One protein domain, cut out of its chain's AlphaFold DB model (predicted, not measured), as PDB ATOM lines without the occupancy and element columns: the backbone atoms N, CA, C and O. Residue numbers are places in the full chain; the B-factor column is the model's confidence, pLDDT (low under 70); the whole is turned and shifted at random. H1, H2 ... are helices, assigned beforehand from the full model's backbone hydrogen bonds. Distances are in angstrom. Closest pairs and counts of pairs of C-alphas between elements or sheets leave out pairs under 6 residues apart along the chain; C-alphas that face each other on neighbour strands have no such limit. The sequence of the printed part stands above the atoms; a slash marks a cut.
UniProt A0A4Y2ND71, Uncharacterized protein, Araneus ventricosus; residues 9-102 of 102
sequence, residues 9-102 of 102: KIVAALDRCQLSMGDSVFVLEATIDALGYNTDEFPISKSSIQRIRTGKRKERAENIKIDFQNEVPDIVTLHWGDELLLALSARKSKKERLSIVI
ATOM      1  N   LYS A   9     129.732 184.200 135.333       95.75
ATOM      2  CA  LYS A   9     130.414 185.323 135.986       95.75
ATOM      3  C   LYS A   9     130.249 186.625 135.201       95.75
ATOM      4  O   LYS A   9     129.955 187.656 135.801       95.75
ATOM      5  N   ILE A  10     130.392 186.572 133.875       94.94
ATOM      6  CA  ILE A  10     130.145 187.732 133.011       94.94
ATOM      7  C   ILE A  10     128.682 188.143 133.101       94.94
ATOM      8  O   ILE A  10     128.392 189.307 133.346       94.94
ATOM      9  N   VAL A  11     127.757 187.190 132.983       95.56
ATOM     10  CA  VAL A  11     126.320 187.488 133.059       95.56
ATOM     11  C   VAL A  11     125.937 188.115 134.402       95.56
ATOM     12  O   VAL A  11     125.184 189.084 134.420       95.56
ATOM     13  N   ALA A  12     126.518 187.652 135.511       95.31
ATOM     14  CA  ALA A  12     126.322 188.271 136.820       95.31
ATOM     15  C   ALA A  12     126.846 189.718 136.881       95.31
ATOM     16  O   ALA A  12     126.209 190.572 137.495       95.31
ATOM     17  N   ALA A  13     127.976 190.020 136.229       96.88
ATOM     18  CA  ALA A  13     128.480 191.389 136.125       96.88
ATOM     19  C   ALA A  13     127.546 192.278 135.283       96.88
ATOM     20  O   ALA A  13     127.233 193.391 135.698       96.88
ATOM     21  N   LEU A  14     127.036 191.767 134.156       95.94
ATOM     22  CA  LEU A  14     126.051 192.470 133.323       95.94
ATOM     23  C   LEU A  14     124.766 192.784 134.102       95.94
ATOM     24  O   LEU A  14     124.235 193.889 134.003       95.94
ATOM     25  N   ASP A  15     124.278 191.822 134.891       94.19
ATOM     26  CA  ASP A  15     123.090 191.981 135.736       94.19
ATOM     27  C   ASP A  15     123.318 192.992 136.860       94.19
ATOM     28  O   ASP A  15     122.460 193.838 137.108       94.19
ATOM     29  N   ARG A  16     124.495 192.969 137.496       95.94
ATOM     30  CA  ARG A  16     124.877 193.953 138.518       95.94
ATOM     31  C   ARG A  16     124.935 195.375 137.957       95.94
ATOM     32  O   ARG A  16     124.568 196.315 138.655       95.94
ATOM     33  N   CYS A  17     125.357 195.520 136.705       95.94
ATOM     34  CA  CYS A  17     125.352 196.789 135.979       95.94
ATOM     35  C   CYS A  17     123.982 197.138 135.369       95.94
ATOM     36  O   CYS A  17     123.874 198.145 134.678       95.94
ATOM     37  N   GLN A  18     122.946 196.322 135.602       95.62
ATOM     38  CA  GLN A  18     121.581 196.513 135.092       95.62
ATOM     39  C   GLN A  18     121.509 196.650 133.561       95.62
ATOM     40  O   GLN A  18     120.626 197.315 133.019       95.62
ATOM     41  N   LEU A  19     122.431 196.001 132.843       96.25
ATOM     42  CA  LEU A  19     122.524 196.136 131.393       96.25
ATOM     43  C   LEU A  19     121.401 195.377 130.688       96.25
ATOM     44  O   LEU A  19     121.150 194.188 130.943       96.25
ATOM     45  N   SER A  20     120.772 196.042 129.718       94.69
ATOM     46  CA  SER A  20     119.824 195.389 128.820       94.69
ATOM     47  C   SER A  20     120.527 194.321 127.971       94.69
ATOM     48  O   SER A  20     121.755 194.245 127.911       94.69
ATOM     49  N   MET A  21     119.761 193.463 127.290       93.94
ATOM     50  CA  MET A  21     120.345 192.493 126.351       93.94
ATOM     51  C   MET A  21     121.127 193.171 125.215       93.94
ATOM     52  O   MET A  21     122.094 192.593 124.733       93.94
ATOM     53  N   GLY A  22     120.700 194.362 124.780       94.75
ATOM     54  CA  GLY A  22     121.385 195.132 123.738       94.75
ATOM     55  C   GLY A  22     122.706 195.693 124.244       94.75
ATOM     56  O   GLY A  22     123.750 195.387 123.677       94.75
ATOM     57  N   ASP A  23     122.661 196.408 125.370       96.06
ATOM     58  CA  ASP A  23     123.850 197.032 125.968       96.06
ATOM     59  C   ASP A  23     124.883 195.987 126.387       96.06
ATOM     60  O   ASP A  23     126.082 196.198 126.256       96.06
ATOM     61  N   SER A  24     124.416 194.818 126.836       95.31
ATOM     62  CA  SER A  24     125.292 193.689 127.147       95.31
ATOM     63  C   SER A  24     126.106 193.249 125.933       95.31
ATOM     64  O   SER A  24     127.308 193.052 126.050       95.31
ATOM     65  N   VAL A  25     125.468 193.093 124.767       94.31
ATOM     66  CA  VAL A  25     126.179 192.712 123.537       94.31
ATOM     67  C   VAL A  25     127.139 193.817 123.118       94.31
ATOM     68  O   VAL A  25     128.294 193.517 122.847       94.31
ATOM     69  N   PHE A  26     126.687 195.071 123.148       94.69
ATOM     70  CA  PHE A  26     127.496 196.225 122.765       94.69
ATOM     71  C   PHE A  26     128.779 196.347 123.602       94.69
ATOM     72  O   PHE A  26     129.870 196.471 123.054       94.69
ATOM     73  N   VAL A  27     128.671 196.247 124.931       95.25
ATOM     74  CA  VAL A  27     129.833 196.322 125.831       95.25
ATOM     75  C   VAL A  27     130.785 195.146 125.611       95.25
ATOM     76  O   VAL A  27     132.001 195.336 125.612       95.25
ATOM     77  N   LEU A  28     130.260 193.933 125.415       93.75
ATOM     78  CA  LEU A  28     131.095 192.757 125.162       93.75
ATOM     79  C   LEU A  28     131.829 192.860 123.823       93.75
ATOM     80  O   LEU A  28     133.005 192.519 123.759       93.75
ATOM     81  N   GLU A  29     131.159 193.348 122.781       92.50
ATOM     82  CA  GLU A  29     131.740 193.537 121.451       92.50
ATOM     83  C   GLU A  29     132.856 194.581 121.485       92.50
ATOM     84  O   GLU A  29     133.976 194.281 121.083       92.50
ATOM     85  N   ALA A  30     132.601 195.744 122.094       93.94
ATOM     86  CA  ALA A  30     133.615 196.777 122.290       93.94
ATOM     87  C   ALA A  30     134.812 196.280 123.122       93.94
ATOM     88  O   ALA A  30     135.951 196.668 122.875       93.94
ATOM     89  N   THR A  31     134.574 195.401 124.103       93.56
ATOM     90  CA  THR A  31     135.649 194.805 124.912       93.56
ATOM     91  C   THR A  31     136.507 193.842 124.087       93.56
ATOM     92  O   THR A  31     137.727 193.857 124.209       93.56
ATOM     93  N   ILE A  32     135.885 193.001 123.257       91.81
ATOM     94  CA  ILE A  32     136.584 192.055 122.372       91.81
ATOM     95  C   ILE A  32     137.414 192.810 121.329       91.81
ATOM     96  O   ILE A  32     138.585 192.481 121.144       91.81
ATOM     97  N   ASP A  33     136.835 193.849 120.727       91.00
ATOM     98  CA  ASP A  33     137.503 194.717 119.755       91.00
ATOM     99  C   ASP A  33     138.717 195.430 120.374       91.00
ATOM    100  O   ASP A  33     139.826 195.357 119.847       91.00
ATOM    101  N   ALA A  34     138.564 196.004 121.573       94.19
ATOM    102  CA  ALA A  34     139.661 196.653 122.298       94.19
ATOM    103  C   ALA A  34     140.805 195.692 122.681       94.19
ATOM    104  O   ALA A  34     141.948 196.122 122.839       94.19
ATOM    105  N   LEU A  35     140.512 194.399 122.838       92.25
ATOM    106  CA  LEU A  35     141.511 193.358 123.092       92.25
ATOM    107  C   LEU A  35     142.175 192.839 121.802       92.25
ATOM    108  O   LEU A  35     143.093 192.023 121.885       92.25
ATOM    109  N   GLY A  36     141.736 193.300 120.625       91.06
ATOM    110  CA  GLY A  36     142.237 192.854 119.324       91.06
ATOM    111  C   GLY A  36     141.801 191.436 118.954       91.06
ATOM    112  O   GLY A  36     142.443 190.787 118.126       91.06
ATOM    113  N   TYR A  37     140.743 190.924 119.588       89.12
ATOM    114  CA  TYR A  37     140.197 189.609 119.280       89.12
ATOM    115  C   TYR A  37     139.140 189.698 118.181       89.12
ATOM    116  O   TYR A  37     138.353 190.637 118.118       89.12
ATOM    117  N   ASN A  38     139.066 188.662 117.347       81.62
ATOM    118  CA  ASN A  38     138.016 188.563 116.340       81.62
ATOM    119  C   ASN A  38     136.714 188.041 116.960       81.62
ATOM    120  O   ASN A  38     136.716 187.083 117.742       81.62
ATOM    121  N   THR A  39     135.582 188.589 116.519       77.06
ATOM    122  CA  THR A  39     134.236 188.085 116.850       77.06
ATOM    123  C   THR A  39     134.020 186.637 116.386       77.06
ATOM    124  O   THR A  39     133.218 185.909 116.972       77.06
ATOM    125  N   ASP A  40     134.797 186.173 115.405       82.50
ATOM    126  CA  ASP A  40     134.827 184.774 114.967       82.50
ATOM    127  C   ASP A  40     135.455 183.816 115.992       82.50
ATOM    128  O   ASP A  40     135.083 182.637 116.048       82.50
ATOM    129  N   GLU A  41     136.402 184.292 116.810       85.62
ATOM    130  CA  GLU A  41     136.994 183.499 117.893       85.62
ATOM    131  C   GLU A  41     136.060 183.448 119.111       85.62
ATOM    132  O   GLU A  41     135.920 182.392 119.740       85.62
ATOM    133  N   PHE A  42     135.371 184.560 119.383       85.69
ATOM    134  CA  PHE A  42     134.495 184.755 120.537       85.69
ATOM    135  C   PHE A  42     133.082 185.177 120.110       85.69
ATOM    136  O   PHE A  42     132.712 186.349 120.229       85.69
ATOM    137  N   PRO A  43     132.257 184.235 119.625       84.38
ATOM    138  CA  PRO A  43     130.907 184.555 119.186       84.38
ATOM    139  C   PRO A  43     130.045 185.057 120.355       84.38
ATOM    140  O   PRO A  43     129.755 184.316 121.299       84.38
ATOM    141  N   ILE A  44     129.572 186.304 120.269       89.19
ATOM    142  CA  ILE A  44     128.631 186.880 121.237       89.19
ATOM    143  C   ILE A  44     127.202 186.546 120.810       89.19
ATOM    144  O   ILE A  44     126.681 187.071 119.828       89.19
ATOM    145  N   SER A  45     126.528 185.692 121.582       88.19
ATOM    146  CA  SER A  45     125.127 185.344 121.341       88.19
ATOM    147  C   SER A  45     124.203 185.901 122.421       88.19
ATOM    148  O   SER A  45     124.338 185.589 123.609       88.19
ATOM    149  N   LYS A  46     123.168 186.637 121.989       91.75
ATOM    150  CA  LYS A  46     122.054 187.055 122.857       91.75
ATOM    151  C   LYS A  46     121.378 185.852 123.515       91.75
ATOM    152  O   LYS A  46     121.034 185.922 124.692       91.75
ATOM    153  N   SER A  47     121.221 184.737 122.800       92.69
ATOM    154  CA  SER A  47     120.584 183.542 123.361       92.69
ATOM    155  C   SER A  47     121.421 182.908 124.473       92.69
ATOM    156  O   SER A  47     120.851 182.471 125.471       92.69
ATOM    157  N   SER A  48     122.756 182.932 124.373       92.69
ATOM    158  CA  SER A  48     123.636 182.435 125.440       92.69
ATOM    159  C   SER A  48     123.486 183.261 126.717       92.69
ATOM    160  O   SER A  48     123.281 182.693 127.791       92.69
ATOM    161  N   ILE A  49     123.494 184.593 126.597       94.44
ATOM    162  CA  ILE A  49     123.292 185.502 127.736       94.44
ATOM    163  C   ILE A  49     121.908 185.264 128.358       94.44
ATOM    164  O   ILE A  49     121.782 185.102 129.574       94.44
ATOM    165  N   GLN A  50     120.863 185.188 127.529       95.25
ATOM    166  CA  GLN A  50     119.493 184.971 127.992       95.25
ATOM    167  C   GLN A  50     119.335 183.625 128.703       95.25
ATOM    168  O   GLN A  50     118.727 183.573 129.769       95.25
ATOM    169  N   ARG A  51     119.900 182.548 128.150       95.81
ATOM    170  CA  ARG A  51     119.852 181.206 128.741       95.81
ATOM    171  C   ARG A  51     120.429 181.201 130.152       95.81
ATOM    172  O   ARG A  51     119.792 180.684 131.065       95.81
ATOM    173  N   ILE A  52     121.600 181.809 130.342       95.44
ATOM    174  CA  ILE A  52     122.251 181.882 131.656       95.44
ATOM    175  C   ILE A  52     121.433 182.738 132.626       95.44
ATOM    176  O   ILE A  52     121.204 182.310 133.756       95.44
ATOM    177  N   ARG A  53     120.928 183.899 132.181       95.31
ATOM    178  CA  ARG A  53     120.039 184.751 132.991       95.31
ATOM    179  C   ARG A  53     118.804 183.987 133.467       95.31
ATOM    180  O   ARG A  53     118.475 184.020 134.648       95.31
ATOM    181  N   THR A  54     118.118 183.291 132.564       95.69
ATOM    182  CA  THR A  54     116.919 182.512 132.902       95.69
ATOM    183  C   THR A  54     117.252 181.353 133.835       95.69
ATOM    184  O   THR A  54     116.530 181.145 134.806       95.69
ATOM    185  N   GLY A  55     118.363 180.647 133.599       96.50
ATOM    186  CA  GLY A  55     118.837 179.583 134.487       96.50
ATOM    187  C   GLY A  55     119.080 180.083 135.911       96.50
ATOM    188  O   GLY A  55     118.542 179.518 136.856       96.50
ATOM    189  N   LYS A  56     119.794 181.207 136.064       93.12
ATOM    190  CA  LYS A  56     120.070 181.809 137.376       93.12
ATOM    191  C   LYS A  56     118.818 182.333 138.076       93.12
ATOM    192  O   LYS A  56     118.698 182.200 139.290       93.12
ATOM    193  N   ARG A  57     117.859 182.896 137.332       91.88
ATOM    194  CA  ARG A  57     116.559 183.300 137.898       91.88
ATOM    195  C   ARG A  57     115.739 182.103 138.368       91.88
ATOM    196  O   ARG A  57     115.113 182.197 139.417       91.88
ATOM    197  N   LYS A  58     115.758 180.998 137.618       94.50
ATOM    198  CA  LYS A  58     115.083 179.755 138.000       94.50
ATOM    199  C   LYS A  58     115.693 179.167 139.274       94.50
ATOM    200  O   LYS A  58     114.955 178.935 140.220       94.50
ATOM    201  N   GLU A  59     117.017 179.037 139.322       94.31
ATOM    202  CA  GLU A  59     117.760 178.580 140.509       94.31
ATOM    203  C   GLU A  59     117.430 179.444 141.735       94.31
ATOM    204  O   GLU A  59     117.091 178.933 142.797       94.31
ATOM    205  N   ARG A  60     117.427 180.775 141.576       91.50
ATOM    206  CA  ARG A  60     117.049 181.695 142.656       91.50
ATOM    207  C   ARG A  60     115.602 181.497 143.112       91.50
ATOM    208  O   ARG A  60     115.344 181.540 144.308       91.50
ATOM    209  N   ALA A  61     114.663 181.316 142.185       89.75
ATOM    210  CA  ALA A  61     113.259 181.092 142.522       89.75
ATOM    211  C   ALA A  61     113.046 179.755 143.249       89.75
ATOM    212  O   ALA A  61     112.242 179.688 144.174       89.75
ATOM    213  N   GLU A  62     113.779 178.709 142.860       93.31
ATOM    214  CA  GLU A  62     113.764 177.409 143.535       93.31
ATOM    215  C   GLU A  62     114.327 177.513 144.956       93.31
ATOM    216  O   GLU A  62     113.682 177.029 145.882       93.31
ATOM    217  N   ASN A  63     115.443 178.222 145.146       91.50
ATOM    218  CA  ASN A  63     116.007 178.458 146.478       91.50
ATOM    219  C   ASN A  63     115.030 179.235 147.368       91.50
ATOM    220  O   ASN A  63     114.718 178.778 148.458       91.50
ATOM    221  N   ILE A  64     114.450 180.332 146.866       86.69
ATOM    222  CA  ILE A  64     113.436 181.105 147.606       86.69
ATOM    223  C   ILE A  64     112.242 180.225 147.982       86.69
ATOM    224  O   ILE A  64     111.725 180.331 149.088       86.69
ATOM    225  N   LYS A  65     111.786 179.356 147.072       86.75
ATOM    226  CA  LYS A  65     110.678 178.438 147.345       86.75
ATOM    227  C   LYS A  65     111.025 177.459 148.468       86.75
ATOM    228  O   LYS A  65     110.170 177.211 149.311       86.75
ATOM    229  N   ILE A  66     112.231 176.893 148.454       89.00
ATOM    230  CA  ILE A  66     112.700 175.958 149.484       89.00
ATOM    231  C   ILE A  66     112.817 176.676 150.831       89.00
ATOM    232  O   ILE A  66     112.256 176.198 151.810       89.00
ATOM    233  N   ASP A  67     113.473 177.837 150.862       86.06
ATOM    234  CA  ASP A  67     113.642 178.644 152.076       86.06
ATOM    235  C   ASP A  67     112.278 179.003 152.678       86.06
ATOM    236  O   ASP A  67     112.015 178.748 153.849       86.06
ATOM    237  N   PHE A  68     111.355 179.469 151.835       81.19
ATOM    238  CA  PHE A  68     109.990 179.779 152.239       81.19
ATOM    239  C   PHE A  68     109.241 178.559 152.800       81.19
ATOM    240  O   PHE A  68     108.542 178.685 153.798       81.19
ATOM    241  N   GLN A  69     109.383 177.376 152.189       80.56
ATOM    242  CA  GLN A  69     108.757 176.138 152.675       80.56
ATOM    243  C   GLN A  69     109.319 175.661 154.020       80.56
ATOM    244  O   GLN A  69     108.595 175.026 154.784       80.56
ATOM    245  N   ASN A  70     110.585 175.956 154.310       80.62
ATOM    246  CA  ASN A  70     111.217 175.598 155.577       80.62
ATOM    247  C   ASN A  70     110.810 176.538 156.725       80.62
ATOM    248  O   ASN A  70     110.878 176.139 157.884       80.62
ATOM    249  N   GLU A  71     110.386 177.763 156.409       75.19
ATOM    250  CA  GLU A  71     110.076 178.815 157.386       75.19
ATOM    251  C   GLU A  71     108.567 179.079 157.568       75.19
ATOM    252  O   GLU A  71     108.211 180.018 158.275       75.19
ATOM    253  N   VAL A  72     107.676 178.284 156.954       64.56
ATOM    254  CA  VAL A  72     106.223 178.566 156.879       64.56
ATOM    255  C   VAL A  72     105.589 178.808 158.264       64.56
ATOM    256  O   VAL A  72     105.489 177.869 159.057       64.56
ATOM    257  N   PRO A  73     105.063 180.018 158.540       65.75
ATOM    258  CA  PRO A  73     104.100 180.260 159.612       65.75
ATOM    259  C   PRO A  73     102.706 179.734 159.218       65.75
ATOM    260  O   PRO A  73     102.360 179.730 158.037       65.75
ATOM    261  N   ASP A  74     101.871 179.358 160.196       63.16
ATOM    262  CA  ASP A  74     100.527 178.765 159.993       63.16
ATOM    263  C   ASP A  74      99.569 179.590 159.101       63.16
ATOM    264  O   ASP A  74      98.576 179.066 158.593       63.16
ATOM    265  N   ILE A  75      99.851 180.879 158.889       55.53
ATOM    266  CA  ILE A  75      99.117 181.768 157.987       55.53
ATOM    267  C   ILE A  75     100.136 182.524 157.139       55.53
ATOM    268  O   ILE A  75     100.992 183.219 157.677       55.53
ATOM    269  N   VAL A  76      99.999 182.432 155.817       59.34
ATOM    270  CA  VAL A  76     100.744 183.272 154.878       59.34
ATOM    271  C   VAL A  76      99.774 183.933 153.914       59.34
ATOM    272  O   VAL A  76      99.030 183.247 153.208       59.34
ATOM    273  N   THR A  77      99.819 185.264 153.836       57.09
ATOM    274  CA  THR A  77      99.082 186.019 152.817       57.09
ATOM    275  C   THR A  77     100.050 186.488 151.738       57.09
ATOM    276  O   THR A  77     100.891 187.359 151.946       57.09
ATOM    277  N   LEU A  78      99.933 185.900 150.549       58.72
ATOM    278  CA  LEU A  78     100.759 186.248 149.398       58.72
ATOM    279  C   LEU A  78     100.107 187.398 148.614       58.72
ATOM    280  O   LEU A  78      99.166 187.177 147.849       58.72
ATOM    281  N   HIS A  79     100.606 188.625 148.778       59.16
ATOM    282  CA  HIS A  79     100.070 189.797 148.081       59.16
ATOM    283  C   HIS A  79     100.860 190.099 146.796       59.16
ATOM    284  O   HIS A  79     102.011 190.533 146.839       59.16
ATOM    285  N   TRP A  80     100.225 189.901 145.634       61.38
ATOM    286  CA  TRP A  80     100.793 190.189 144.301       61.38
ATOM    287  C   TRP A  80     100.242 191.476 143.652       61.38
ATOM    288  O   TRP A  80     100.317 191.629 142.433       61.38
ATOM    289  N   GLY A  81      99.677 192.401 144.435       45.94
ATOM    290  CA  GLY A  81      99.019 193.607 143.917       45.94
ATOM    291  C   GLY A  81      99.795 194.909 144.133       45.94
ATOM    292  O   GLY A  81     100.301 195.173 145.218       45.94
ATOM    293  N   ASP A  82      99.797 195.776 143.119       52.66
ATOM    294  CA  ASP A  82     100.286 197.168 143.163       52.66
ATOM    295  C   ASP A  82      99.377 198.116 143.994       52.66
ATOM    296  O   ASP A  82      99.612 199.325 144.072       52.66
ATOM    297  N   GLU A  83      98.314 197.591 144.605       52.78
ATOM    298  CA  GLU A  83      97.188 198.378 145.126       52.78
ATOM    299  C   GLU A  83      97.514 199.158 146.411       52.78
ATOM    300  O   GLU A  83      96.975 200.239 146.630       52.78
ATOM    301  N   LEU A  84      98.496 198.707 147.200       50.72
ATOM    302  CA  LEU A  84      98.968 199.445 148.382       50.72
ATOM    303  C   LEU A  84      99.812 200.689 148.039       50.72
ATOM    304  O   LEU A  84      99.968 201.574 148.877       50.72
ATOM    305  N   LEU A  85     100.352 200.794 146.817       49.09
ATOM    306  CA  LEU A  85     101.236 201.901 146.417       49.09
ATOM    307  C   LEU A  85     100.538 203.008 145.619       49.09
ATOM    308  O   LEU A  85     101.048 204.130 145.568       49.09
ATOM    309  N   LEU A  86      99.376 202.730 145.019       46.75
ATOM    310  CA  LEU A  86      98.607 203.727 144.263       46.75
ATOM    311  C   LEU A  86      98.091 204.874 145.144       46.75
ATOM    312  O   LEU A  86      97.937 205.987 144.647       46.75
ATOM    313  N   ALA A  87      97.920 204.646 146.449       47.59
ATOM    314  CA  ALA A  87      97.546 205.695 147.395       47.59
ATOM    315  C   ALA A  87      98.677 206.710 147.681       47.59
ATOM    316  O   ALA A  87      98.392 207.791 148.191       47.59
ATOM    317  N   LEU A  88      99.947 206.401 147.362       53.19
ATOM    318  CA  LEU A  88     101.101 207.176 147.851       53.19
ATOM    319  C   LEU A  88     102.030 207.783 146.789       53.19
ATOM    320  O   LEU A  88     102.913 208.552 147.163       53.19
ATOM    321  N   SER A  89     101.884 207.527 145.481       46.22
ATOM    322  CA  SER A  89     102.768 208.205 144.514       46.22
ATOM    323  C   SER A  89     102.150 208.511 143.152       46.22
ATOM    324  O   SER A  89     102.114 207.674 142.248       46.22
ATOM    325  N   ALA A  90     101.806 209.781 142.951       47.38
ATOM    326  CA  ALA A  90     101.706 210.393 141.635       47.38
ATOM    327  C   ALA A  90     103.115 210.553 141.032       47.38
ATOM    328  O   ALA A  90     103.728 211.603 141.183       47.38
ATOM    329  N   ARG A  91     103.654 209.501 140.398       49.56
ATOM    330  CA  ARG A  91     104.653 209.556 139.301       49.56
ATOM    331  C   ARG A  91     105.049 208.134 138.892       49.56
ATOM    332  O   ARG A  91     105.533 207.349 139.698       49.56
ATOM    333  N   LYS A  92     104.842 207.819 137.612       52.44
ATOM    334  CA  LYS A  92     105.207 206.547 136.975       52.44
ATOM    335  C   LYS A  92     106.730 206.363 136.986       52.44
ATOM    336  O   LYS A  92     107.424 207.029 136.224       52.44
ATOM    337  N   SER A  93     107.239 205.421 137.771       49.97
ATOM    338  CA  SER A  93     108.562 204.825 137.559       49.97
ATOM    339  C   SER A  93     108.409 203.310 137.424       49.97
ATOM    340  O   SER A  93     107.581 202.687 138.089       49.97
ATOM    341  N   LYS A  94     109.154 202.720 136.484       55.78
ATOM    342  CA  LYS A  94     109.215 201.272 136.250       55.78
ATOM    343  C   LYS A  94     109.739 200.616 137.534       55.78
ATOM    344  O   LYS A  94     110.930 200.707 137.815       55.78
ATOM    345  N   LYS A  95     108.848 200.021 138.329       49.09
ATOM    346  CA  LYS A  95     109.195 199.338 139.580       49.09
ATOM    347  C   LYS A  95     109.504 197.868 139.319       49.09
ATOM    348  O   LYS A  95     108.755 197.169 138.637       49.09
ATOM    349  N   GLU A  96     110.629 197.428 139.864       45.12
ATOM    350  CA  GLU A  96     110.981 196.021 140.009       45.12
ATOM    351  C   GLU A  96     109.951 195.357 140.935       45.12
ATOM    352  O   GLU A  96     109.598 195.907 141.980       45.12
ATOM    353  N   ARG A  97     109.394 194.219 140.507       52.09
ATOM    354  CA  ARG A  97     108.324 193.518 141.226       52.09
ATOM    355  C   ARG A  97     108.946 192.561 142.235       52.09
ATOM    356  O   ARG A  97     109.579 191.587 141.835       52.09
ATOM    357  N   LEU A  98     108.738 192.832 143.517       49.41
ATOM    358  CA  LEU A  98     109.013 191.901 144.604       49.41
ATOM    359  C   LEU A  98     107.695 191.613 145.312       49.41
ATOM    360  O   LEU A  98     107.005 192.533 145.745       49.41
ATOM    361  N   SER A  99     107.341 190.337 145.389       51.56
ATOM    362  CA  SER A  99     106.192 189.870 146.156       51.56
ATOM    363  C   SER A  99     106.523 189.995 147.634       51.56
ATOM    364  O   SER A  99     107.599 189.575 148.060       51.56
ATOM    365  N   ILE A 100     105.609 190.580 148.402       53.59
ATOM    366  CA  ILE A 100     105.734 190.668 149.855       53.59
ATOM    367  C   ILE A 100     104.917 189.520 150.438       53.59
ATOM    368  O   ILE A 100     103.745 189.340 150.099       53.59
ATOM    369  N   VAL A 101     105.573 188.736 151.283       52.50
ATOM    370  CA  VAL A 101     104.949 187.732 152.136       52.50
ATOM    371  C   VAL A 101     104.699 188.409 153.484       52.50
ATOM    372  O   VAL A 101     105.652 188.935 154.063       52.50
ATOM    373  N   ILE A 102     103.442 188.443 153.935       56.59
ATOM    374  CA  ILE A 102     103.045 188.853 155.295       56.59
ATOM    375  C   ILE A 102     102.546 187.618 156.037       56.59
ATOM    376  O   ILE A 102     101.742 186.866 155.425       56.59
TER     377      ILE A 102
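What this domain is: This is residues 9 to 102 of the 102 residues of an uncharacterized protein of Araneus ventricosus (UniProt A0A4Y2ND71). One long helix, H3, forms an arm with the shorter H1 and H2 gathered at its first end; past its other end residues 71 to 102, with no named element, make a wide open loop. Residues 78 to 79 and 100 to 101, paired antiparallel, close that loop. The 94 printed residues, with three named helices in the order H1, H2, H3, are all helix in class and extended: radius of gyration of the C-alphas 19.3 A, spans 59 by 38 by 17 A.

Where its parts are: Find C-alpha 46 at (122.054, 187.055, 122.857); from there H3, residues 46 to 70, runs 36.3 A to C-alpha 70 at (111.217, 175.598, 155.577). H2, residues 21 to 34, spans 20.2 A and H1, residues 9 to 16, 10.6 A.

How they stand to each other: Residues 46 to 50 of H3 touch H2, the closest C-alphas being Lys 46 and Met 21, 6.7 A, at a steep tilt of 55 degrees. H3 only just touches H1, with 3 pairs of C-alphas within 8 A, the closest Ile 49 and Val 11, 6.4 A. In H1, H2 and H3 every O i to N i+4 pair is within hydrogen-bond range.

The domain as a whole: The C-alphas farthest apart, Gly 36 and Asp 74, are 59.9 A apart. The printed part has no cut; the link H2 to H3 is long. Residues 72 to 102 have pLDDT under 70.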